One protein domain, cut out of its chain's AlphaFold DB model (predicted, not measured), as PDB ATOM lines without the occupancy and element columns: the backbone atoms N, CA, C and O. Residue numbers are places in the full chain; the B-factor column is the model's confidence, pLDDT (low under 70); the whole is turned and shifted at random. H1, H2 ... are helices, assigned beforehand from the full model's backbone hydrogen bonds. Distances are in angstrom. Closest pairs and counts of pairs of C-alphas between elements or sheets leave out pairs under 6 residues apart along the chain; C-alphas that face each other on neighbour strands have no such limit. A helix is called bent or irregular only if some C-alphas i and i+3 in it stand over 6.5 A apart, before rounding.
ATOM      1  N   HIS A  93     292.079 262.717 233.311       84.62
ATOM      2  CA  HIS A  93     291.411 263.083 232.065       84.62
ATOM      3  C   HIS A  93     290.504 261.952 231.584       84.62
ATOM      4  O   HIS A  93     289.354 262.193 231.204       84.62
ATOM      5  N   GLU A  94     291.014 260.726 231.624       84.69
ATOM      6  CA  GLU A  94     290.271 259.534 231.241       84.69
ATOM      7  C   GLU A  94     289.084 259.306 232.171       84.69
ATOM      8  O   GLU A  94     287.968 259.094 231.698       84.69
ATOM      9  N   ILE A  95     289.275 259.475 233.484       88.31
ATOM     10  CA  ILE A  95     288.184 259.390 234.464       88.31
ATOM     11  C   ILE A  95     287.080 260.391 234.148       88.31
ATOM     12  O   ILE A  95     285.909 260.020 234.131       88.31
ATOM     13  N   LYS A  96     287.419 261.657 233.879       88.44
ATOM     14  CA  LYS A  96     286.408 262.675 233.547       88.44
ATOM     15  C   LYS A  96     285.657 262.323 232.268       88.44
ATOM     16  O   LYS A  96     284.438 262.480 232.221       88.44
ATOM     17  N   ARG A  97     286.363 261.828 231.249       90.12
ATOM     18  CA  ARG A  97     285.757 261.379 229.989       90.12
ATOM     19  C   ARG A  97     284.793 260.219 230.226       90.12
ATOM     20  O   ARG A  97     283.637 260.311 229.821       90.12
ATOM     21  N   LEU A  98     285.248 259.177 230.920       89.62
ATOM     22  CA  LEU A  98     284.454 257.998 231.262       89.62
ATOM     23  C   LEU A  98     283.244 258.361 232.119       89.62
ATOM     24  O   LEU A  98     282.141 257.907 231.834       89.62
ATOM     25  N   PHE A  99     283.417 259.214 233.126       92.69
ATOM     26  CA  PHE A  99     282.322 259.689 233.966       92.69
ATOM     27  C   PHE A  99     281.256 260.417 233.143       92.69
ATOM     28  O   PHE A  99     280.068 260.149 233.287       92.69
ATOM     29  N   SER A 100     281.681 261.292 232.234       94.25
ATOM     30  CA  SER A 100     280.788 262.052 231.361       94.25
ATOM     31  C   SER A 100     280.003 261.150 230.399       94.25
ATOM     32  O   SER A 100     278.796 261.325 230.245       94.25
ATOM     33  N   ILE A 101     280.655 260.141 229.807       94.62
ATOM     34  CA  ILE A 101     279.993 259.137 228.955       94.62
ATOM     35  C   ILE A 101     279.007 258.306 229.781       94.62
ATOM     36  O   ILE A 101     277.859 258.138 229.376       94.62
ATOM     37  N   SER A 102     279.423 257.827 230.956       93.75
ATOM     38  CA  SER A 102     278.558 257.076 231.872       93.75
ATOM     39  C   SER A 102     277.331 257.885 232.283       93.75
ATOM     40  O   SER A 102     276.233 257.340 232.341       93.75
ATOM     41  N   LEU A 103     277.494 259.190 232.513       95.75
ATOM     42  CA  LEU A 103     276.397 260.091 232.845       95.75
ATOM     43  C   LEU A 103     275.418 260.245 231.671       95.75
ATOM     44  O   LEU A 103     274.213 260.133 231.883       95.75
ATOM     45  N   ILE A 104     275.919 260.431 230.442       96.88
ATOM     46  CA  ILE A 104     275.094 260.457 229.219       96.88
ATOM     47  C   ILE A 104     274.305 259.153 229.075       96.88
ATOM     48  O   ILE A 104     273.097 259.192 228.853       96.88
ATOM     49  N   LEU A 105     274.969 258.003 229.218       96.25
ATOM     50  CA  LEU A 105     274.333 256.694 229.067       96.25
ATOM     51  C   LEU A 105     273.291 256.437 230.159       96.25
ATOM     52  O   LEU A 105     272.196 255.975 229.852       96.25
ATOM     53  N   ALA A 106     273.588 256.768 231.417       94.31
ATOM     54  CA  ALA A 106     272.637 256.623 232.516       94.31
ATOM     55  C   ALA A 106     271.405 257.519 232.315       94.31
ATOM     56  O   ALA A 106     270.273 257.058 232.458       94.31
ATOM     57  N   ALA A 107     271.615 258.776 231.929       95.62
ATOM     58  CA  ALA A 107     270.542 259.721 231.645       95.62
ATOM     59  C   ALA A 107     269.676 259.253 230.463       95.62
ATOM     60  O   ALA A 107     268.450 259.217 230.555       95.62
ATOM     61  N   TYR A 108     270.305 258.777 229.389       95.62
ATOM     62  CA  TYR A 108     269.606 258.190 228.252       95.62
ATOM     63  C   TYR A 108     268.761 256.970 228.656       95.62
ATOM     64  O   TYR A 108     267.553 256.970 228.429       95.62
ATOM     65  N   ILE A 109     269.360 255.965 229.302       92.50
ATOM     66  CA  ILE A 109     268.698 254.687 229.618       92.50
ATOM     67  C   ILE A 109     267.571 254.864 230.642       92.50
ATOM     68  O   ILE A 109     266.486 254.315 230.458       92.50
ATOM     69  N   PHE A 110     267.815 255.598 231.731       89.81
ATOM     70  CA  PHE A 110     266.882 255.659 232.862       89.81
ATOM     71  C   PHE A 110     265.916 256.846 232.800       89.81
ATOM     72  O   PHE A 110     264.816 256.769 233.356       89.81
ATOM     73  N   ALA A 111     266.297 257.947 232.148       91.00
ATOM     74  CA  ALA A 111     265.437 259.122 232.037       91.00
ATOM     75  C   ALA A 111     264.720 259.180 230.688       91.00
ATOM     76  O   ALA A 111     263.493 259.233 230.679       91.00
ATOM     77  N   LEU A 112     265.460 259.141 229.574       92.31
ATOM     78  CA  LEU A 112     264.901 259.438 228.249       92.31
ATOM     79  C   LEU A 112     264.180 258.245 227.613       92.31
ATOM     80  O   LEU A 112     263.023 258.388 227.245       92.31
ATOM     81  N   VAL A 113     264.810 257.069 227.514       91.94
ATOM     82  CA  VAL A 113     264.246 255.899 226.798       91.94
ATOM     83  C   VAL A 113     262.822 255.514 227.243       91.94
ATOM     84  O   VAL A 113     262.012 255.187 226.376       91.94
ATOM     85  N   PRO A 114     262.461 255.540 228.543       88.00
ATOM     86  CA  PRO A 114     261.109 255.178 228.969       88.00
ATOM     87  C   PRO A 114     260.033 256.224 228.638       88.00
ATOM     88  O   PRO A 114     258.852 255.892 228.697       88.00
ATOM     89  N   ARG A 115     260.428 257.474 228.361       86.31
ATOM     90  CA  ARG A 115     259.546 258.658 228.365       86.31
ATOM     91  C   ARG A 115     259.509 259.425 227.055       86.31
ATOM     92  O   ARG A 115     258.501 260.035 226.738       86.31
ATOM     93  N   VAL A 116     260.601 259.404 226.306       90.62
ATOM     94  CA  VAL A 116     260.781 260.166 225.075       90.62
ATOM     95  C   VAL A 116     260.719 259.220 223.891       90.62
ATOM     96  O   VAL A 116     261.150 258.070 223.986       90.62
ATOM     97  N   ASP A 117     260.205 259.706 222.766       92.19
ATOM     98  CA  ASP A 117     260.292 259.022 221.482       92.19
ATOM     99  C   ASP A 117     261.713 258.477 221.255       92.19
ATOM    100  O   ASP A 117     262.718 259.205 221.298       92.19
ATOM    101  N   PHE A 118     261.795 257.165 221.030       92.56
ATOM    102  CA  PHE A 118     263.068 256.462 220.951       92.56
ATOM    103  C   PHE A 118     263.976 257.004 219.839       92.56
ATOM    104  O   PHE A 118     265.198 257.040 220.004       92.56
ATOM    105  N   ILE A 119     263.402 257.453 218.718       95.06
ATOM    106  CA  ILE A 119     264.160 257.991 217.583       95.06
ATOM    107  C   ILE A 119     264.809 259.312 217.990       95.06
ATOM    108  O   ILE A 119     266.005 259.505 217.760       95.06
ATOM    109  N   ILE A 120     264.050 260.193 218.644       95.38
ATOM    110  CA  ILE A 120     264.519 261.520 219.065       95.38
ATOM    111  C   ILE A 120     265.629 261.394 220.114       95.38
ATOM    112  O   ILE A 120     266.710 261.967 219.945       95.38
ATOM    113  N   CYS A 121     265.396 260.630 221.186       95.19
ATOM    114  CA  CYS A 121     266.391 260.509 222.253       95.19
ATOM    115  C   CYS A 121     267.655 259.762 221.791       95.19
ATOM    116  O   CYS A 121     268.764 260.157 222.162       95.19
ATOM    117  N   SER A 122     267.520 258.754 220.921       96.62
ATOM    118  CA  SER A 122     268.670 258.075 220.310       96.62
ATOM    119  C   SER A 122     269.466 259.007 219.400       96.62
ATOM    120  O   SER A 122     270.695 259.014 219.466       96.62
ATOM    121  N   ALA A 123     268.797 259.825 218.581       97.44
ATOM    122  CA  ALA A 123     269.465 260.783 217.703       97.44
ATOM    123  C   ALA A 123     270.263 261.825 218.499       97.44
ATOM    124  O   ALA A 123     271.418 262.117 218.161       97.44
ATOM    125  N   LEU A 124     269.690 262.326 219.598       97.94
ATOM    126  CA  LEU A 124     270.382 263.204 220.541       97.94
ATOM    127  C   LEU A 124     271.628 262.526 221.125       97.94
ATOM    128  O   LEU A 124     272.721 263.089 221.047       97.94
ATOM    129  N   MET A 125     271.483 261.313 221.669       97.75
ATOM    130  CA  MET A 125     272.587 260.571 222.285       97.75
ATOM    131  C   MET A 125     273.704 260.272 221.275       97.75
ATOM    132  O   MET A 125     274.871 260.529 221.563       97.75
ATOM    133  N   ILE A 126     273.370 259.761 220.086       97.00
ATOM    134  CA  ILE A 126     274.355 259.437 219.042       97.00
ATOM    135  C   ILE A 126     275.113 260.698 218.623       97.00
ATOM    136  O   ILE A 126     276.342 260.677 218.532       97.00
ATOM    137  N   THR A 127     274.408 261.814 218.428       97.19
ATOM    138  CA  THR A 127     275.039 263.096 218.087       97.19
ATOM    139  C   THR A 127     275.965 263.571 219.203       97.19
ATOM    140  O   THR A 127     277.102 263.957 218.927       97.19
ATOM    141  N   ALA A 128     275.524 263.486 220.461       96.81
ATOM    142  CA  ALA A 128     276.323 263.855 221.624       96.81
ATOM    143  C   ALA A 128     277.589 262.999 221.757       96.81
ATOM    144  O   ALA A 128     278.664 263.537 222.007       96.81
ATOM    145  N   LEU A 129     277.497 261.686 221.541       96.25
ATOM    146  CA  LEU A 129     278.649 260.790 221.629       96.25
ATOM    147  C   LEU A 129     279.632 261.008 220.476       96.25
ATOM    148  O   LEU A 129     280.826 261.175 220.719       96.25
ATOM    149  N   ILE A 130     279.144 261.061 219.232       95.00
ATOM    150  CA  ILE A 130     280.019 261.242 218.070       95.00
ATOM    151  C   ILE A 130     280.672 262.621 218.129       95.00
ATOM    152  O   ILE A 130     281.894 262.721 218.168       95.00
ATOM    153  N   TRP A 131     279.899 263.703 218.173       93.62
ATOM    154  CA  TRP A 131     280.497 265.035 218.142       93.62
ATOM    155  C   TRP A 131     281.251 265.372 219.437       93.62
ATOM    156  O   TRP A 131     282.367 265.890 219.381       93.62
ATOM    157  N   GLY A 132     280.686 265.015 220.595       92.81
ATOM    158  CA  GLY A 132     281.247 265.287 221.920       92.81
ATOM    159  C   GLY A 132     282.606 264.642 222.183       92.81
ATOM    160  O   GLY A 132     283.419 265.216 222.917       92.81
ATOM    161  N   TYR A 133     282.860 263.464 221.598       92.12
ATOM    162  CA  TYR A 133     284.001 262.620 221.969       92.12
ATOM    163  C   TYR A 133     284.882 262.170 220.801       92.12
ATOM    164  O   TYR A 133     285.985 261.700 221.068       92.12
ATOM    165  N   HIS A 134     284.497 262.379 219.533       88.88
ATOM    166  CA  HIS A 134     285.330 262.004 218.372       88.88
ATOM    167  C   HIS A 134     286.716 262.662 218.390       88.88
ATOM    168  O   HIS A 134     287.717 262.008 218.121       88.88
ATOM    169  N   ARG A 135     286.795 263.953 218.744       83.25
ATOM    170  CA  ARG A 135     288.071 264.700 218.798       83.25
ATOM    171  C   ARG A 135     288.602 264.965 220.207       83.25
ATOM    172  O   ARG A 135     289.705 265.481 220.347       83.25
ATOM    173  N   GLY A 136     287.821 264.672 221.247       76.00
ATOM    174  CA  GLY A 136     288.220 264.902 222.644       76.00
ATOM    175  C   GLY A 136     288.392 266.375 223.052       76.00
ATOM    176  O   GLY A 136     289.063 266.660 224.043       76.00
ATOM    177  N   PHE A 137     287.809 267.331 222.317       81.88
ATOM    178  CA  PHE A 137     287.867 268.750 222.682       81.88
ATOM    179  C   PHE A 137     286.951 269.063 223.873       81.88
ATOM    180  O   PHE A 137     285.727 269.046 223.750       81.88
ATOM    181  N   ARG A 138     287.552 269.432 225.013       83.00
ATOM    182  CA  ARG A 138     286.845 269.612 226.297       83.00
ATOM    183  C   ARG A 138     285.574 270.478 226.240       83.00
ATOM    184  O   ARG A 138     284.569 270.039 226.793       83.00
ATOM    185  N   PRO A 139     285.551 271.664 225.593       86.75
ATOM    186  CA  PRO A 139     284.340 272.489 225.570       86.75
ATOM    187  C   PRO A 139     283.168 271.789 224.872       86.75
ATOM    188  O   PRO A 139     282.036 271.846 225.342       86.75
ATOM    189  N   VAL A 140     283.456 271.073 223.785       91.25
ATOM    190  CA  VAL A 140     282.466 270.330 222.996       91.25
ATOM    191  C   VAL A 140     281.914 269.148 223.793       91.25
ATOM    192  O   VAL A 140     280.708 268.918 223.793       91.25
ATOM    193  N   THR A 141     282.768 268.463 224.557       92.25
ATOM    194  CA  THR A 141     282.355 267.382 225.461       92.25
ATOM    195  C   THR A 141     281.345 267.852 226.513       92.25
ATOM    196  O   THR A 141     280.339 267.179 226.745       92.25
ATOM    197  N   TYR A 142     281.565 269.020 227.129       93.25
ATOM    198  CA  TYR A 142     280.629 269.565 228.119       93.25
ATOM    199  C   TYR A 142     279.298 269.984 227.499       93.25
ATOM    200  O   TYR A 142     278.254 269.695 228.078       93.25
ATOM    201  N   ILE A 143     279.321 270.602 226.315       95.25
ATOM    202  CA  ILE A 143     278.100 270.969 225.579       95.25
ATOM    203  C   ILE A 143     277.294 269.715 225.229       95.25
ATOM    204  O   ILE A 143     276.097 269.666 225.495       95.25
ATOM    205  N   ALA A 144     277.948 268.687 224.682       95.19
ATOM    206  CA  ALA A 144     277.305 267.424 224.330       95.19
ATOM    207  C   ALA A 144     276.700 266.721 225.553       95.19
ATOM    208  O   ALA A 144     275.574 266.235 225.494       95.19
ATOM    209  N   THR A 145     277.417 266.721 226.678       95.75
ATOM    210  CA  THR A 145     276.912 266.163 227.939       95.75
ATOM    211  C   THR A 145     275.699 266.946 228.421       95.75
ATOM    212  O   THR A 145     274.642 266.362 228.639       95.75
ATOM    213  N   ALA A 146     275.804 268.271 228.521       96.38
ATOM    214  CA  ALA A 146     274.705 269.123 228.963       96.38
ATOM    215  C   ALA A 146     273.456 268.969 228.080       96.38
ATOM    216  O   ALA A 146     272.351 268.895 228.609       96.38
ATOM    217  N   ALA A 147     273.627 268.842 226.762       96.88
ATOM    218  CA  ALA A 147     272.524 268.659 225.824       96.88
ATOM    219  C   ALA A 147     271.712 267.378 226.068       96.88
ATOM    220  O   ALA A 147     270.537 267.348 225.724       96.88
ATOM    221  N   VAL A 148     272.308 266.343 226.670       97.31
ATOM    222  CA  VAL A 148     271.590 265.127 227.093       97.31
ATOM    223  C   VAL A 148     271.055 265.277 228.516       97.31
ATOM    224  O   VAL A 148     269.899 264.956 228.778       97.31
ATOM    225  N   ILE A 149     271.868 265.791 229.441       97.12
ATOM    226  CA  ILE A 149     271.504 265.852 230.864       97.12
ATOM    227  C   ILE A 149     270.357 266.820 231.131       97.12
ATOM    228  O   ILE A 149     269.487 266.509 231.937       97.12
ATOM    229  N   VAL A 150     270.315 267.969 230.457       96.31
ATOM    230  CA  VAL A 150     269.254 268.967 230.652       96.31
ATOM    231  C   VAL A 150     267.857 268.394 230.356       96.31
ATOM    232  O   VAL A 150     267.019 268.450 231.260       96.31
ATOM    233  N   PRO A 151     267.578 267.789 229.183       94.56
ATOM    234  CA  PRO A 151     266.283 267.154 228.943       94.56
ATOM    235  C   PRO A 151     266.021 265.951 229.848       94.56
ATOM    236  O   PRO A 151     264.888 265.754 230.279       94.56
ATOM    237  N   SER A 152     267.050 265.188 230.229       93.25
ATOM    238  CA  SER A 152     266.882 264.096 231.196       93.25
ATOM    239  C   SER A 152     266.460 264.578 232.584       93.25
ATOM    240  O   SER A 152     265.592 263.968 233.206       93.25
ATOM    241  N   LEU A 153     267.055 265.664 233.080       93.88
ATOM    242  CA  LEU A 153     266.686 266.259 234.363       93.88
ATOM    243  C   LEU A 153     265.290 266.876 234.306       93.88
ATOM    244  O   LEU A 153     264.533 266.702 235.254       93.88
ATOM    245  N   TYR A 154     264.931 267.533 233.202       91.62
ATOM    246  CA  TYR A 154     263.570 268.029 232.990       91.62
ATOM    247  C   TYR A 154     262.546 266.891 233.106       91.62
ATOM    248  O   TYR A 154     261.663 266.953 233.961       91.62
ATOM    249  N   ALA A 155     262.747 265.803 232.356       88.06
ATOM    250  CA  ALA A 155     261.864 264.636 232.377       88.06
ATOM    251  C   ALA A 155     261.783 263.973 233.767       88.06
ATOM    252  O   ALA A 155     260.745 263.444 234.166       88.06
ATOM    253  N   LEU A 156     262.878 263.996 234.535       87.81
ATOM    254  CA  LEU A 156     262.917 263.464 235.898       87.81
ATOM    255  C   LEU A 156     262.273 264.383 236.936       87.81
ATOM    256  O   LEU A 156     261.762 263.872 237.922       87.81
ATOM    257  N   ILE A 157     262.321 265.702 236.773       88.31
ATOM    258  CA  ILE A 157     261.827 266.648 237.782       88.31
ATOM    259  C   ILE A 157     260.354 266.979 237.538       88.31
ATOM    260  O   ILE A 157     259.565 266.987 238.480       88.31
ATOM    261  N   VAL A 158     259.987 267.247 236.285       84.69
ATOM    262  CA  VAL A 158     258.645 267.710 235.910       84.69
ATOM    263  C   VAL A 158     257.685 266.531 235.777       84.69
ATOM    264  O   VAL A 158     256.599 266.554 236.352       84.69
ATOM    265  N   ASN A 159     258.133 265.463 235.115       78.25
ATOM    266  CA  ASN A 159     257.318 264.300 234.758       78.25
ATOM    267  C   ASN A 159     257.817 263.021 235.464       78.25
ATOM    268  O   ASN A 159     257.948 261.944 234.871       78.25
ATOM    269  N   PHE A 160     258.142 263.127 236.760       78.38
ATOM    270  CA  PHE A 160     258.675 262.000 237.538       78.38
ATOM    271  C   PHE A 160     257.727 260.787 237.619       78.38
ATOM    272  O   PHE A 160     258.192 259.670 237.370       78.38
ATOM    273  N   PRO A 161     256.430 260.941 237.963       81.06
ATOM    274  CA  PRO A 161     255.551 259.801 238.212       81.06
ATOM    275  C   PRO A 161     255.329 258.946 236.959       81.06
ATOM    276  O   PRO A 161     254.925 259.455 235.919       81.06
ATOM    277  N   GLN A 162     255.485 257.623 237.084       78.25
ATOM    278  CA  GLN A 162     255.289 256.672 235.975       78.25
ATOM    279  C   GLN A 162     253.903 256.756 235.321       78.25
ATOM    280  O   GLN A 162     253.757 256.487 234.133       78.25
ATOM    281  N   SER A 163     252.881 257.174 236.072       76.19
ATOM    282  CA  SER A 163     251.520 257.379 235.559       76.19
ATOM    283  C   SER A 163     251.403 258.514 234.533       76.19
ATOM    284  O   SER A 163     250.371 258.632 233.868       76.19
ATOM    285  N   GLN A 164     252.431 259.357 234.408       69.50
ATOM    286  CA  GLN A 164     252.479 260.490 233.486       69.50
ATOM    287  C   GLN A 164     253.316 260.205 232.232       69.50
ATOM    288  O   GLN A 164     253.222 260.965 231.277       69.50
ATOM    289  N   TRP A 165     254.052 259.089 232.177       72.88
ATOM    290  CA  TRP A 165     254.988 258.779 231.081       72.88
ATOM    291  C   TRP A 165     254.314 258.503 229.723       72.88
ATOM    292  O   TRP A 165     255.000 258.389 228.717       72.88
ATOM    293  N   GLY A 166     252.980 258.398 229.684       62.50
ATOM    294  CA  GLY A 166     252.179 258.282 228.454       62.50
ATOM    295  C   GLY A 166     251.278 259.493 228.162       62.50
ATOM    296  O   GLY A 166     250.372 259.385 227.338       62.50
ATOM    297  N   LYS A 167     251.451 260.615 228.877       66.31
ATOM    298  CA  LYS A 167     250.721 261.889 228.681       66.31
ATOM    299  C   LYS A 167     251.621 262.906 227.938       66.31
ATOM    300  O   LYS A 167     252.810 262.648 227.802       66.31
ATOM    301  N   PRO A 168     251.079 263.982 227.331       61.81
ATOM    302  CA  PRO A 168     251.589 264.447 226.040       61.81
ATOM    303  C   PRO A 168     252.937 265.189 226.081       61.81
ATOM    304  O   PRO A 168     253.040 266.248 226.685       61.81
ATOM    305  N   HIS A 169     253.874 264.647 225.289       64.50
ATOM    306  CA  HIS A 169     254.903 265.230 224.400       64.50
ATOM    307  C   HIS A 169     255.804 266.398 224.830       64.50
ATOM    308  O   HIS A 169     256.656 266.791 224.029       64.50
ATOM    309  N   ASP A 170     255.673 266.995 226.007       83.19
ATOM    310  CA  ASP A 170     256.584 268.072 226.412       83.19
ATOM    311  C   ASP A 170     258.036 267.573 226.520       83.19
ATOM    312  O   ASP A 170     258.945 268.220 225.990       83.19
ATOM    313  N   ASP A 171     258.240 266.368 227.063       88.06
ATOM    314  CA  ASP A 171     259.538 265.680 227.080       88.06
ATOM    315  C   ASP A 171     260.081 265.421 225.653       88.06
ATOM    316  O   ASP A 171     261.277 265.614 225.390       88.06
ATOM    317  N   ASP A 172     259.210 265.038 224.707       91.00
ATOM    318  CA  ASP A 172     259.567 264.811 223.295       91.00
ATOM    319  C   ASP A 172     260.043 266.101 222.627       91.00
ATOM    320  O   ASP A 172     261.110 266.135 222.007       91.00
ATOM    321  N   TRP A 173     259.271 267.180 222.773       92.56
ATOM    322  CA  TRP A 173     259.602 268.486 222.210       92.56
ATOM    323  C   TRP A 173     260.875 269.053 222.820       92.56
ATOM    324  O   TRP A 173     261.729 269.562 222.091       92.56
ATOM    325  N   PHE A 174     261.042 268.942 224.135       93.69
ATOM    326  CA  PHE A 174     262.223 269.462 224.811       93.69
ATOM    327  C   PHE A 174     263.494 268.711 224.395       93.69
ATOM    328  O   PHE A 174     264.538 269.323 224.128       93.69
ATOM    329  N   THR A 175     263.398 267.389 224.240       95.19
ATOM    330  CA  THR A 175     264.502 266.565 223.733       95.19
ATOM    331  C   THR A 175     264.785 266.852 222.257       95.19
ATOM    332  O   THR A 175     265.950 266.955 221.866       95.19
ATOM    333  N   LEU A 176     263.750 267.059 221.438       95.88
ATOM    334  CA  LEU A 176     263.889 267.427 220.028       95.88
ATOM    335  C   LEU A 176     264.578 268.785 219.860       95.88
ATOM    336  O   LEU A 176     265.511 268.909 219.068       95.88
ATOM    337  N   VAL A 177     264.165 269.794 220.629       96.81
ATOM    338  CA  VAL A 177     264.810 271.116 220.641       96.81
ATOM    339  C   VAL A 177     266.271 270.984 221.061       96.81
ATOM    340  O   VAL A 177     267.140 271.561 220.408       96.81
ATOM    341  N   SER A 178     266.564 270.175 222.081       97.06
ATOM    342  CA  SER A 178     267.940 269.904 222.517       97.06
ATOM    343  C   SER A 178     268.771 269.235 221.416       97.06
ATOM    344  O   SER A 178     269.913 269.631 221.181       97.06
ATOM    345  N   PHE A 179     268.197 268.281 220.678       97.69
ATOM    346  CA  PHE A 179     268.845 267.632 219.533       97.69
ATOM    347  C   PHE A 179     269.141 268.612 218.395       97.69
ATOM    348  O   PHE A 179     270.268 268.650 217.888       97.69
ATOM    349  N   LEU A 180     268.161 269.428 218.009       97.56
ATOM    350  CA  LEU A 180     268.332 270.425 216.955       97.56
ATOM    351  C   LEU A 180     269.353 271.491 217.364       97.56
ATOM    352  O   LEU A 180     270.229 271.831 216.569       97.56
ATOM    353  N   ALA A 181     269.302 271.965 218.611       97.56
ATOM    354  CA  ALA A 181     270.259 272.922 219.154       97.56
ATOM    355  C   ALA A 181     271.682 272.346 219.192       97.56
ATOM    356  O   ALA A 181     272.629 273.026 218.787       97.56
ATOM    357  N   LEU A 182     271.844 271.088 219.614       97.12
ATOM    358  CA  LEU A 182     273.137 270.407 219.619       97.12
ATOM    359  C   LEU A 182     273.687 270.250 218.197       97.12
ATOM    360  O   LEU A 182     274.848 270.568 217.946       97.12
ATOM    361  N   THR A 183     272.846 269.823 217.256       96.50
ATOM    362  CA  THR A 183     273.220 269.643 215.846       96.50
ATOM    363  C   THR A 183     273.594 270.974 215.191       96.50
ATOM    364  O   THR A 183     274.602 271.066 214.489       96.50
ATOM    365  N   ALA A 184     272.834 272.038 215.454       96.12
ATOM    366  CA  ALA A 184     273.153 273.379 214.975       96.12
ATOM    367  C   ALA A 184     274.473 273.883 215.575       96.12
ATOM    368  O   ALA A 184     275.336 274.376 214.847       96.12
ATOM    369  N   THR A 185     274.670 273.703 216.884       95.38
ATOM    370  CA  THR A 185     275.909 274.092 217.575       95.38
ATOM    371  C   THR A 185     277.111 273.334 217.020       95.38
ATOM    372  O   THR A 185     278.142 273.952 216.750       95.38
ATOM    373  N   MET A 186     276.963 272.031 216.768       94.62
ATOM    374  CA  MET A 186     277.968 271.201 216.105       94.62
ATOM    375  C   MET A 186     278.406 271.824 214.783       94.62
ATOM    376  O   MET A 186     279.597 272.066 214.580       94.62
ATOM    377  N   PHE A 187     277.454 272.134 213.903       93.50
ATOM    378  CA  PHE A 187     277.776 272.751 212.624       93.50
ATOM    379  C   PHE A 187     278.422 274.127 212.800       93.50
ATOM    380  O   PHE A 187     279.460 274.375 212.194       93.50
ATOM    381  N   VAL A 188     277.885 275.002 213.653       93.38
ATOM    382  CA  VAL A 188     278.438 276.351 213.877       93.38
ATOM    383  C   VAL A 188     279.891 276.297 214.356       93.38
ATOM    384  O   VAL A 188     280.736 277.025 213.829       93.38
ATOM    385  N   VAL A 189     280.202 275.439 215.329       91.94
ATOM    386  CA  VAL A 189     281.564 275.283 215.863       91.94
ATOM    387  C   VAL A 189     282.512 274.753 214.786       91.94
ATOM    388  O   VAL A 189     283.602 275.294 214.594       91.94
ATOM    389  N   GLU A 190     282.088 273.741 214.035       90.50
ATOM    390  CA  GLU A 190     282.931 273.068 213.044       90.50
ATOM    391  C   GLU A 190     283.123 273.896 211.762       90.50
ATOM    392  O   GLU A 190     284.220 273.917 211.192       90.50
ATOM    393  N   PHE A 191     282.111 274.666 211.345       89.31
ATOM    394  CA  PHE A 191     282.241 275.660 210.273       89.31
ATOM    395  C   PHE A 191     283.224 276.767 210.662       89.31
ATOM    396  O   PHE A 191     284.093 277.120 209.860       89.31
ATOM    397  N   ARG A 192     283.151 277.283 211.898       89.00
ATOM    398  CA  ARG A 192     284.102 278.293 212.402       89.00
ATOM    399  C   ARG A 192     285.530 277.758 212.470       89.00
ATOM    400  O   ARG A 192     286.468 278.493 212.171       89.00
ATOM    401  N   ALA A 193     285.696 276.477 212.790       85.56
ATOM    402  CA  ALA A 193     286.994 275.810 212.803       85.56
ATOM    403  C   ALA A 193     287.572 275.531 211.395       85.56
ATOM    404  O   ALA A 193     288.714 275.080 211.291       85.56
ATOM    405  N   LYS A 194     286.808 275.774 210.314       83.88
ATOM    406  CA  LYS A 194     287.173 275.523 208.898       83.88
ATOM    407  C   LYS A 194     287.656 274.093 208.596       83.88
ATOM    408  O   LYS A 194     288.259 273.848 207.554       83.88
ATOM    409  N   LYS A 195     287.393 273.135 209.487       78.00
ATOM    410  CA  LYS A 195     287.862 271.745 209.395       78.00
ATOM    411  C   LYS A 195     286.726 270.785 209.719       78.00
ATOM    412  O   LYS A 195     286.766 270.091 210.730       78.00
ATOM    413  N   ILE A 196     285.722 270.723 208.851       84.19
ATOM    414  CA  ILE A 196     284.623 269.773 209.035       84.19
ATOM    415  C   ILE A 196     285.067 268.385 208.578       84.19
ATOM    416  O   ILE A 196     285.244 268.139 207.382       84.19
ATOM    417  N   ASP A 197     285.207 267.482 209.544       87.56
ATOM    418  CA  ASP A 197     285.473 266.064 209.307       87.56
ATOM    419  C   ASP A 197     284.313 265.401 208.547       87.56
ATOM    420  O   ASP A 197     283.146 265.759 208.726       87.56
ATOM    421  N   ARG A 198     284.617 264.379 207.746       90.31
ATOM    422  CA  ARG A 198     283.609 263.521 207.119       90.31
ATOM    423  C   ARG A 198     282.712 262.864 208.166       90.31
ATOM    424  O   ARG A 198     281.510 262.787 207.935       90.31
ATOM    425  N   VAL A 199     283.279 262.445 209.301       90.75
ATOM    426  CA  VAL A 199     282.512 261.832 210.400       90.75
ATOM    427  C   VAL A 199     281.403 262.778 210.861       90.75
ATOM    428  O   VAL A 199     280.238 262.401 210.853       90.75
ATOM    429  N   ILE A 200     281.745 264.043 211.121       91.00
ATOM    430  CA  ILE A 200     280.815 265.077 211.601       91.00
ATOM    431  C   ILE A 200     279.721 265.391 210.571       91.00
ATOM    432  O   ILE A 200     278.565 265.579 210.940       91.00
ATOM    433  N   LYS A 201     280.054 265.415 209.272       91.25
ATOM    434  CA  LYS A 201     279.060 265.645 208.203       91.25
ATOM    435  C   LYS A 201     278.000 264.552 208.151       91.25
ATOM    436  O   LYS A 201     276.849 264.831 207.831       91.25
ATOM    437  N   VAL A 202     278.405 263.316 208.423       95.06
ATOM    438  CA  VAL A 202     277.537 262.139 208.350       95.06
ATOM    439  C   VAL A 202     276.784 261.916 209.669       95.06
ATOM    440  O   VAL A 202     275.740 261.264 209.658       95.06
ATOM    441  N   THR A 203     277.237 262.511 210.781       95.06
ATOM    442  CA  THR A 203     276.625 262.370 212.113       95.06
ATOM    443  C   THR A 203     275.106 262.548 212.125       95.06
ATOM    444  O   THR A 203     274.450 261.633 212.610       95.06
ATOM    445  N   PRO A 204     274.497 263.625 211.581       94.50
ATOM    446  CA  PRO A 204     273.042 263.795 211.669       94.50
ATOM    447  C   PRO A 204     272.275 262.713 210.909       94.50
ATOM    448  O   PRO A 204     271.218 262.268 211.345       94.50
ATOM    449  N   VAL A 205     272.834 262.260 209.784       96.00
ATOM    450  CA  VAL A 205     272.242 261.198 208.966       96.00
ATOM    451  C   VAL A 205     272.261 259.884 209.739       96.00
ATOM    452  O   VAL A 205     271.230 259.230 209.854       96.00
ATOM    453  N   VAL A 206     273.404 259.519 210.322       95.75
ATOM    454  CA  VAL A 206     273.543 258.301 211.138       95.75
ATOM    455  C   VAL A 206     272.668 258.371 212.387       95.75
ATOM    456  O   VAL A 206     271.969 257.409 212.695       95.75
ATOM    457  N   ALA A 207     272.659 259.515 213.070       96.38
ATOM    458  CA  ALA A 207     271.895 259.734 214.290       96.38
ATOM    459  C   ALA A 207     270.389 259.536 214.091       96.38
ATOM    460  O   ALA A 207     269.735 259.039 214.999       96.38
ATOM    461  N   VAL A 208     269.843 259.873 212.920       96.25
ATOM    462  CA  VAL A 208     268.416 259.683 212.617       96.25
ATOM    463  C   VAL A 208     268.146 258.322 211.975       96.25
ATOM    464  O   VAL A 208     267.236 257.612 212.400       96.25
ATOM    465  N   LEU A 209     268.933 257.925 210.969       96.25
ATOM    466  CA  LEU A 209     268.665 256.701 210.209       96.25
ATOM    467  C   LEU A 209     268.859 255.434 211.040       96.25
ATOM    468  O   LEU A 209     268.052 254.517 210.917       96.25
ATOM    469  N   CYS A 210     269.892 255.361 211.883       95.12
ATOM    470  CA  CYS A 210     270.141 254.167 212.692       95.12
ATOM    471  C   CYS A 210     268.970 253.826 213.629       95.12
ATOM    472  O   CYS A 210     268.456 252.709 213.525       95.12
ATOM    473  N   PRO A 211     268.506 254.731 214.515       94.81
ATOM    474  CA  PRO A 211     267.376 254.414 215.379       94.81
ATOM    475  C   PRO A 211     266.069 254.266 214.598       94.81
ATOM    476  O   PRO A 211     265.259 253.427 214.973       94.81
ATOM    477  N   LEU A 212     265.875 254.992 213.490       94.12
ATOM    478  CA  LEU A 212     264.702 254.806 212.635       94.12
ATOM    479  C   LEU A 212     264.639 253.378 212.074       94.12
ATOM    480  O   LEU A 212     263.623 252.705 212.228       94.12
ATOM    481  N   ILE A 213     265.725 252.886 211.469       93.56
ATOM    482  CA  ILE A 213     265.796 251.518 210.933       93.56
ATOM    483  C   ILE A 213     265.563 250.496 212.048       93.56
ATOM    484  O   ILE A 213     264.796 249.552 211.858       93.56
ATOM    485  N   LEU A 214     266.185 250.697 213.214       90.31
ATOM    486  CA  LEU A 214     266.027 249.807 214.362       90.31
ATOM    487  C   LEU A 214     264.566 249.739 214.826       90.31
ATOM    488  O   LEU A 214     264.023 248.650 214.989       90.31
ATOM    489  N   VAL A 215     263.911 250.891 214.978       90.12
ATOM    490  CA  VAL A 215     262.506 250.983 215.398       90.12
ATOM    491  C   VAL A 215     261.574 250.345 214.376       90.12
ATOM    492  O   VAL A 215     260.686 249.587 214.761       90.12
ATOM    493  N   LEU A 216     261.787 250.585 213.080       89.50
ATOM    494  CA  LEU A 216     260.991 249.959 212.021       89.50
ATOM    495  C   LEU A 216     261.156 248.432 212.020       89.50
ATOM    496  O   LEU A 216     260.166 247.704 211.917       89.50
ATOM    497  N   ALA A 217     262.388 247.940 212.179       87.19
ATOM    498  CA  ALA A 217     262.670 246.510 212.262       87.19
ATOM    499  C   ALA A 217     262.013 245.870 213.495       87.19
ATOM    500  O   ALA A 217     261.387 244.817 213.374       87.19
ATOM    501  N   MET A 218     262.096 246.512 214.664       83.56
ATOM    502  CA  MET A 218     261.465 246.027 215.895       83.56
ATOM    503  C   MET A 218     259.936 246.047 215.805       83.56
ATOM    504  O   MET A 218     259.301 245.029 216.074       83.56
ATOM    505  N   ALA A 219     259.343 247.170 215.392       84.00
ATOM    506  CA  ALA A 219     257.894 247.354 215.350       84.00
ATOM    507  C   ALA A 219     257.210 246.471 214.302       84.00
ATOM    508  O   ALA A 219     256.198 245.833 214.594       84.00
ATOM    509  N   PHE A 220     257.742 246.450 213.077       85.00
ATOM    510  CA  PHE A 220     257.063 245.847 211.929       85.00
ATOM    511  C   PHE A 220     257.674 244.515 211.500       85.00
ATOM    512  O   PHE A 220     256.937 243.638 211.051       85.00
ATOM    513  N   GLY A 221     258.990 244.343 211.658       81.50
ATOM    514  CA  GLY A 221     259.682 243.090 211.344       81.50
ATOM    515  C   GLY A 221     259.462 242.035 212.425       81.50
ATOM    516  O   GLY A 221     258.817 241.019 212.182       81.50
ATOM    517  N   PHE A 222     259.951 242.305 213.635       75.56
ATOM    518  CA  PHE A 222     259.897 241.365 214.762       75.56
ATOM    519  C   PHE A 222     258.622 241.471 215.605       75.56
ATOM    520  O   PHE A 222     258.432 240.674 216.517       75.56
ATOM    521  N   ARG A 223     257.757 242.463 215.338       76.00
ATOM    522  CA  ARG A 223     256.540 242.752 216.126       76.00
ATOM    523  C   ARG A 223     256.810 242.899 217.630       76.00
ATOM    524  O   ARG A 223     255.954 242.607 218.462       76.00
ATOM    525  N   GLN A 224     257.999 243.377 217.974       74.69
ATOM    526  CA  GLN A 224     258.414 243.628 219.346       74.69
ATOM    527  C   GLN A 224     257.855 244.958 219.852       74.69
ATOM    528  O   GLN A 224     257.448 245.841 219.087       74.69
ATOM    529  N   ASN A 225     257.812 245.112 221.175       77.00
ATOM    530  CA  ASN A 225     257.420 246.382 221.760       77.00
ATOM    531  C   ASN A 225     258.543 247.416 221.582       77.00
ATOM    532  O   ASN A 225     259.709 247.115 221.833       77.00
ATOM    533  N   VAL A 226     258.182 248.624 221.152       81.31
ATOM    534  CA  VAL A 226     259.115 249.744 220.987       81.31
ATOM    535  C   VAL A 226     259.000 250.652 222.213       81.31
ATOM    536  O   VAL A 226     257.883 250.845 222.706       81.31
ATOM    537  N   PRO A 227     260.115 251.203 222.729       78.88
ATOM    538  CA  PRO A 227     260.063 252.173 223.820       78.88
ATOM    539  C   PRO A 227     259.185 253.378 223.457       78.88
ATOM    540  O   PRO A 227     259.313 253.920 222.364       78.88
ATOM    541  N   ASN A 228     258.286 253.753 224.373       80.56
ATOM    542  CA  ASN A 228     257.308 254.839 224.232       80.56
ATOM    543  C   ASN A 228     256.614 254.903 222.849       80.56
ATOM    544  O   ASN A 228     256.846 255.815 222.056       80.56
ATOM    545  N   ARG A 229     255.706 253.955 222.562       79.12
ATOM    546  CA  ARG A 229     254.918 253.940 221.308       79.12
ATOM    547  C   ARG A 229     254.080 255.202 221.074       79.12
ATOM    548  O   ARG A 229     253.754 255.527 219.939       79.12
ATOM    549  N   THR A 230     253.736 255.923 222.135       81.06
ATOM    550  CA  THR A 230     253.027 257.203 222.048       81.06
ATOM    551  C   THR A 230     253.937 258.377 221.686       81.06
ATOM    552  O   THR A 230     253.459 259.502 221.660       81.06
ATOM    553  N   GLY A 231     255.219 258.141 221.396       83.44
ATOM    554  CA  GLY A 231     256.186 259.172 221.023       83.44
ATOM    555  C   GLY A 231     255.803 259.964 219.770       83.44
ATOM    556  O   GLY A 231     255.077 259.492 218.886       83.44
ATOM    557  N   LEU A 232     256.296 261.200 219.702       87.75
ATOM    558  CA  LEU A 232     255.953 262.190 218.678       87.75
ATOM    559  C   LEU A 232     256.184 261.730 217.227       87.75
ATOM    560  O   LEU A 232     255.366 262.044 216.360       87.75
ATOM    561  N   LEU A 233     257.267 261.002 216.938       88.75
ATOM    562  CA  LEU A 233     257.566 260.520 215.584       88.75
ATOM    563  C   LEU A 233     256.969 259.137 215.345       88.75
ATOM    564  O   LEU A 233     256.362 258.894 214.298       88.75
ATOM    565  N   PHE A 234     257.122 258.225 216.304       89.00
ATOM    566  CA  PHE A 234     256.687 256.845 216.127       89.00
ATOM    567  C   PHE A 234     255.168 256.723 215.985       89.00
ATOM    568  O   PHE A 234     254.709 255.986 215.114       89.00
ATOM    569  N   SER A 235     254.384 257.494 216.745       86.94
ATOM    570  CA  SER A 235     252.918 257.492 216.627       86.94
ATOM    571  C   SER A 235     252.439 257.854 215.213       86.94
ATOM    572  O   SER A 235     251.498 257.248 214.699       86.94
ATOM    573  N   GLN A 236     253.123 258.779 214.532       89.44
ATOM    574  CA  GLN A 236     252.820 259.142 213.146       89.44
ATOM    575  C   GLN A 236     253.207 258.035 212.161       89.44
ATOM    576  O   GLN A 236     252.479 257.782 211.196       89.44
ATOM    577  N   ILE A 237     254.341 257.368 212.386       89.38
ATOM    578  CA  ILE A 237     254.782 256.226 211.572       89.38
ATOM    579  C   ILE A 237     253.784 255.072 211.711       89.38
ATOM    580  O   ILE A 237     253.335 254.519 210.705       89.38
ATOM    581  N   GLU A 238     253.403 254.736 212.943       87.75
ATOM    582  CA  GLU A 238     252.451 253.670 213.253       87.75
ATOM    583  C   GLU A 238     251.072 253.968 212.649       87.75
ATOM    584  O   GLU A 238     250.504 253.112 211.963       87.75
ATOM    585  N   TYR A 239     250.580 255.203 212.799       88.00
ATOM    586  CA  TYR A 239     249.335 255.652 212.175       88.00
ATOM    587  C   TYR A 239     249.377 255.491 210.651       88.00
ATOM    588  O   TYR A 239     248.499 254.853 210.071       88.00
ATOM    589  N   ASN A 240     250.414 256.003 209.984       88.06
ATOM    590  CA  ASN A 240     250.533 255.899 208.528       88.06
ATOM    591  C   ASN A 240     250.634 254.446 208.051       88.06
ATOM    592  O   ASN A 240     250.044 254.090 207.028       88.06
ATOM    593  N   TYR A 241     251.339 253.590 208.787       86.88
ATOM    594  CA  TYR A 241     251.428 252.178 208.450       86.88
ATOM    595  C   TYR A 241     250.062 251.489 208.518       86.88
ATOM    596  O   TYR A 241     249.653 250.843 207.554       86.88
ATOM    597  N   TYR A 242     249.334 251.641 209.624       85.94
ATOM    598  CA  TYR A 242     248.069 250.931 209.815       85.94
ATOM    599  C   TYR A 242     246.891 251.539 209.055       85.94
ATOM    600  O   TYR A 242     246.012 250.789 208.631       85.94
ATOM    601  N   VAL A 243     246.867 252.858 208.865       86.94
ATOM    602  CA  VAL A 243     245.746 253.567 208.230       86.94
ATOM    603  C   VAL A 243     245.940 253.713 206.725       86.94
ATOM    604  O   VAL A 243     244.990 253.515 205.974       86.94
ATOM    605  N   ASN A 244     247.155 254.017 206.265       86.38
ATOM    606  CA  ASN A 244     247.398 254.310 204.851       86.38
ATOM    607  C   ASN A 244     248.006 253.114 204.110       86.38
ATOM    608  O   ASN A 244     247.482 252.709 203.076       86.38
ATOM    609  N   LEU A 245     249.083 252.515 204.625       84.38
ATOM    610  CA  LEU A 245     249.845 251.495 203.884       84.38
ATOM    611  C   LEU A 245     249.211 250.102 203.943       84.38
ATOM    612  O   LEU A 245     249.029 249.449 202.914       84.38
ATOM    613  N   ARG A 246     248.848 249.634 205.140       83.12
ATOM    614  CA  ARG A 246     248.316 248.282 205.343       83.12
ATOM    615  C   ARG A 246     247.015 248.031 204.565       83.12
ATOM    616  O   ARG A 246     246.933 246.974 203.941       83.12
ATOM    617  N   PRO A 247     246.031 248.952 204.517       82.69
ATOM    618  CA  PRO A 247     244.807 248.734 203.745       82.69
ATOM    619  C   PRO A 247     245.038 248.702 202.229       82.69
ATOM    620  O   PRO A 247     244.313 248.009 201.519       82.69
ATOM    621  N   LEU A 248     246.062 249.404 201.725       81.81
ATOM    622  CA  LEU A 248     246.446 249.336 200.310       81.81
ATOM    623  C   LEU A 248     246.997 247.952 199.942       81.81
ATOM    624  O   LEU A 248     246.690 247.438 198.870       81.81
ATOM    625  N   TRP A 249     247.767 247.326 200.836       76.19
ATOM    626  CA  TRP A 249     248.320 245.982 200.623       76.19
ATOM    627  C   TRP A 249     247.345 244.847 200.905       76.19
ATOM    628  O   TRP A 249     247.438 243.797 200.279       76.19
ATOM    629  N   GLN A 250     246.409 245.038 201.832       76.88
ATOM    630  CA  GLN A 250     245.394 244.026 202.127       76.88
ATOM    631  C   GLN A 250     244.291 243.962 201.067       76.88
ATOM    632  O   GLN A 250     243.471 243.050 201.135       76.88
ATOM    633  N   GLY A 251     244.315 244.867 200.078       56.81
ATOM    634  CA  GLY A 251     243.301 244.979 199.041       56.81
ATOM    635  C   GLY A 251     241.980 245.396 199.671       56.81
ATOM    636  O   GLY A 251     241.330 244.607 200.353       56.81
TER     637      GLY A 251
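AT A GLANCE: This is residues 93 to 251 of the 253 residues of an uncharacterized protein of Ahrensia marina (UniProt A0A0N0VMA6). Five helices, H1 to H5, stand in an up-and-down bundle, each running against the one before it, with H2 in the middle and H1, H3, H4 and H5 set round it, the side between H1 and H5 left open. The sixth helix, H6, begins by one end of the bundle, and its residues 242 to 249, with residues 250 and 251, stick out from the body. The printed part has 159 residues with six named helices, H1 to H6 in chain order, and no named strand: the class is all helix. The whole is compact, with a radius of gyration of the C-alphas of 17.0 A, and spans 57 by 38 by 24 A.

HOW THE PARTS SIT: Start at the longest helix, H5, residues 198 to 221, which has a kink of 45 degrees near residue 205 and is irregular, C-alphas 201 and 204 being 7.2 A apart. It touches H2, residues 118 to 134, at a shallow tilt of 29 degrees, opposite ways; their closest C-alphas, of Ala 123 and Ala 207, are 4.3 A apart. H2 is the hub, touching four helices. On H4, residues 170 to 192, look at Phe 179: its C-alpha is 4.8 A from that of Leu 124, the closest pair where H2 and H4 touch, the same way at a shallow tilt of 28 degrees. H4 is close to H5 but not clearly touching, with the closest C-alphas, of Thr 183 and Pro 204, 7.2 A apart. H3, residues 138 to 157, touches H2 with residues 140 to 148 alone, in a hairpin whose closest C-alphas, of Gly 132 and Thr 141, are 4.3 A apart. H3 and H4 form another hairpin, at a shallow tilt of 8 degrees, with the closest C-alphas, of Pro 151 and Thr 175, 5.5 A apart. H1, residues 93 to 112, touches H3, the closest C-alphas being those of Ala 111 and Ser 152, 5.2 A apart. H1 and H5 are apart. H6, residues 234 to 249, is near H5, with 9 pairs of C-alphas within 10 A. Each O i to N i+4 pair is within hydrogen-bond range in H1, H2 and H4; the counts are 15 of 16 in H3, 17 of 20 in H5 and 9 of 12 in H6.

IN THESE COORDINATES: Find C-alpha 198 at (283.609, 263.521, 207.119); from there H5 runs 31.7 A to C-alpha 221. H4 measures 32.5 A, H3 27.7 A, H1 27.0 A, H2 23.1 A and H6 20.7 A. H1 begins at C-alpha 93, (291.411, 263.083, 232.065), and H6 ends at C-alpha 249, (248.320, 245.982, 200.623). H6 has a kink of 28 degrees near residue 241 and is only just irregular, C-alphas 243 and 246 being 6.55 A apart.

THE WHOLE: The outline is only just elongated, and the C-alphas farthest apart, of His 93 and Gly 251, are 61.1 A apart. Without residues 242 to 251, which stand free, the body spans 43 by 31 by 23 A. The printed part has no cut. Two links are long, H3 to H4 and H5 to H6, with 12 residues each. The mean pLDDT of the printed part is 88.8; residues 164, 166 to 169 and 251 are under 70.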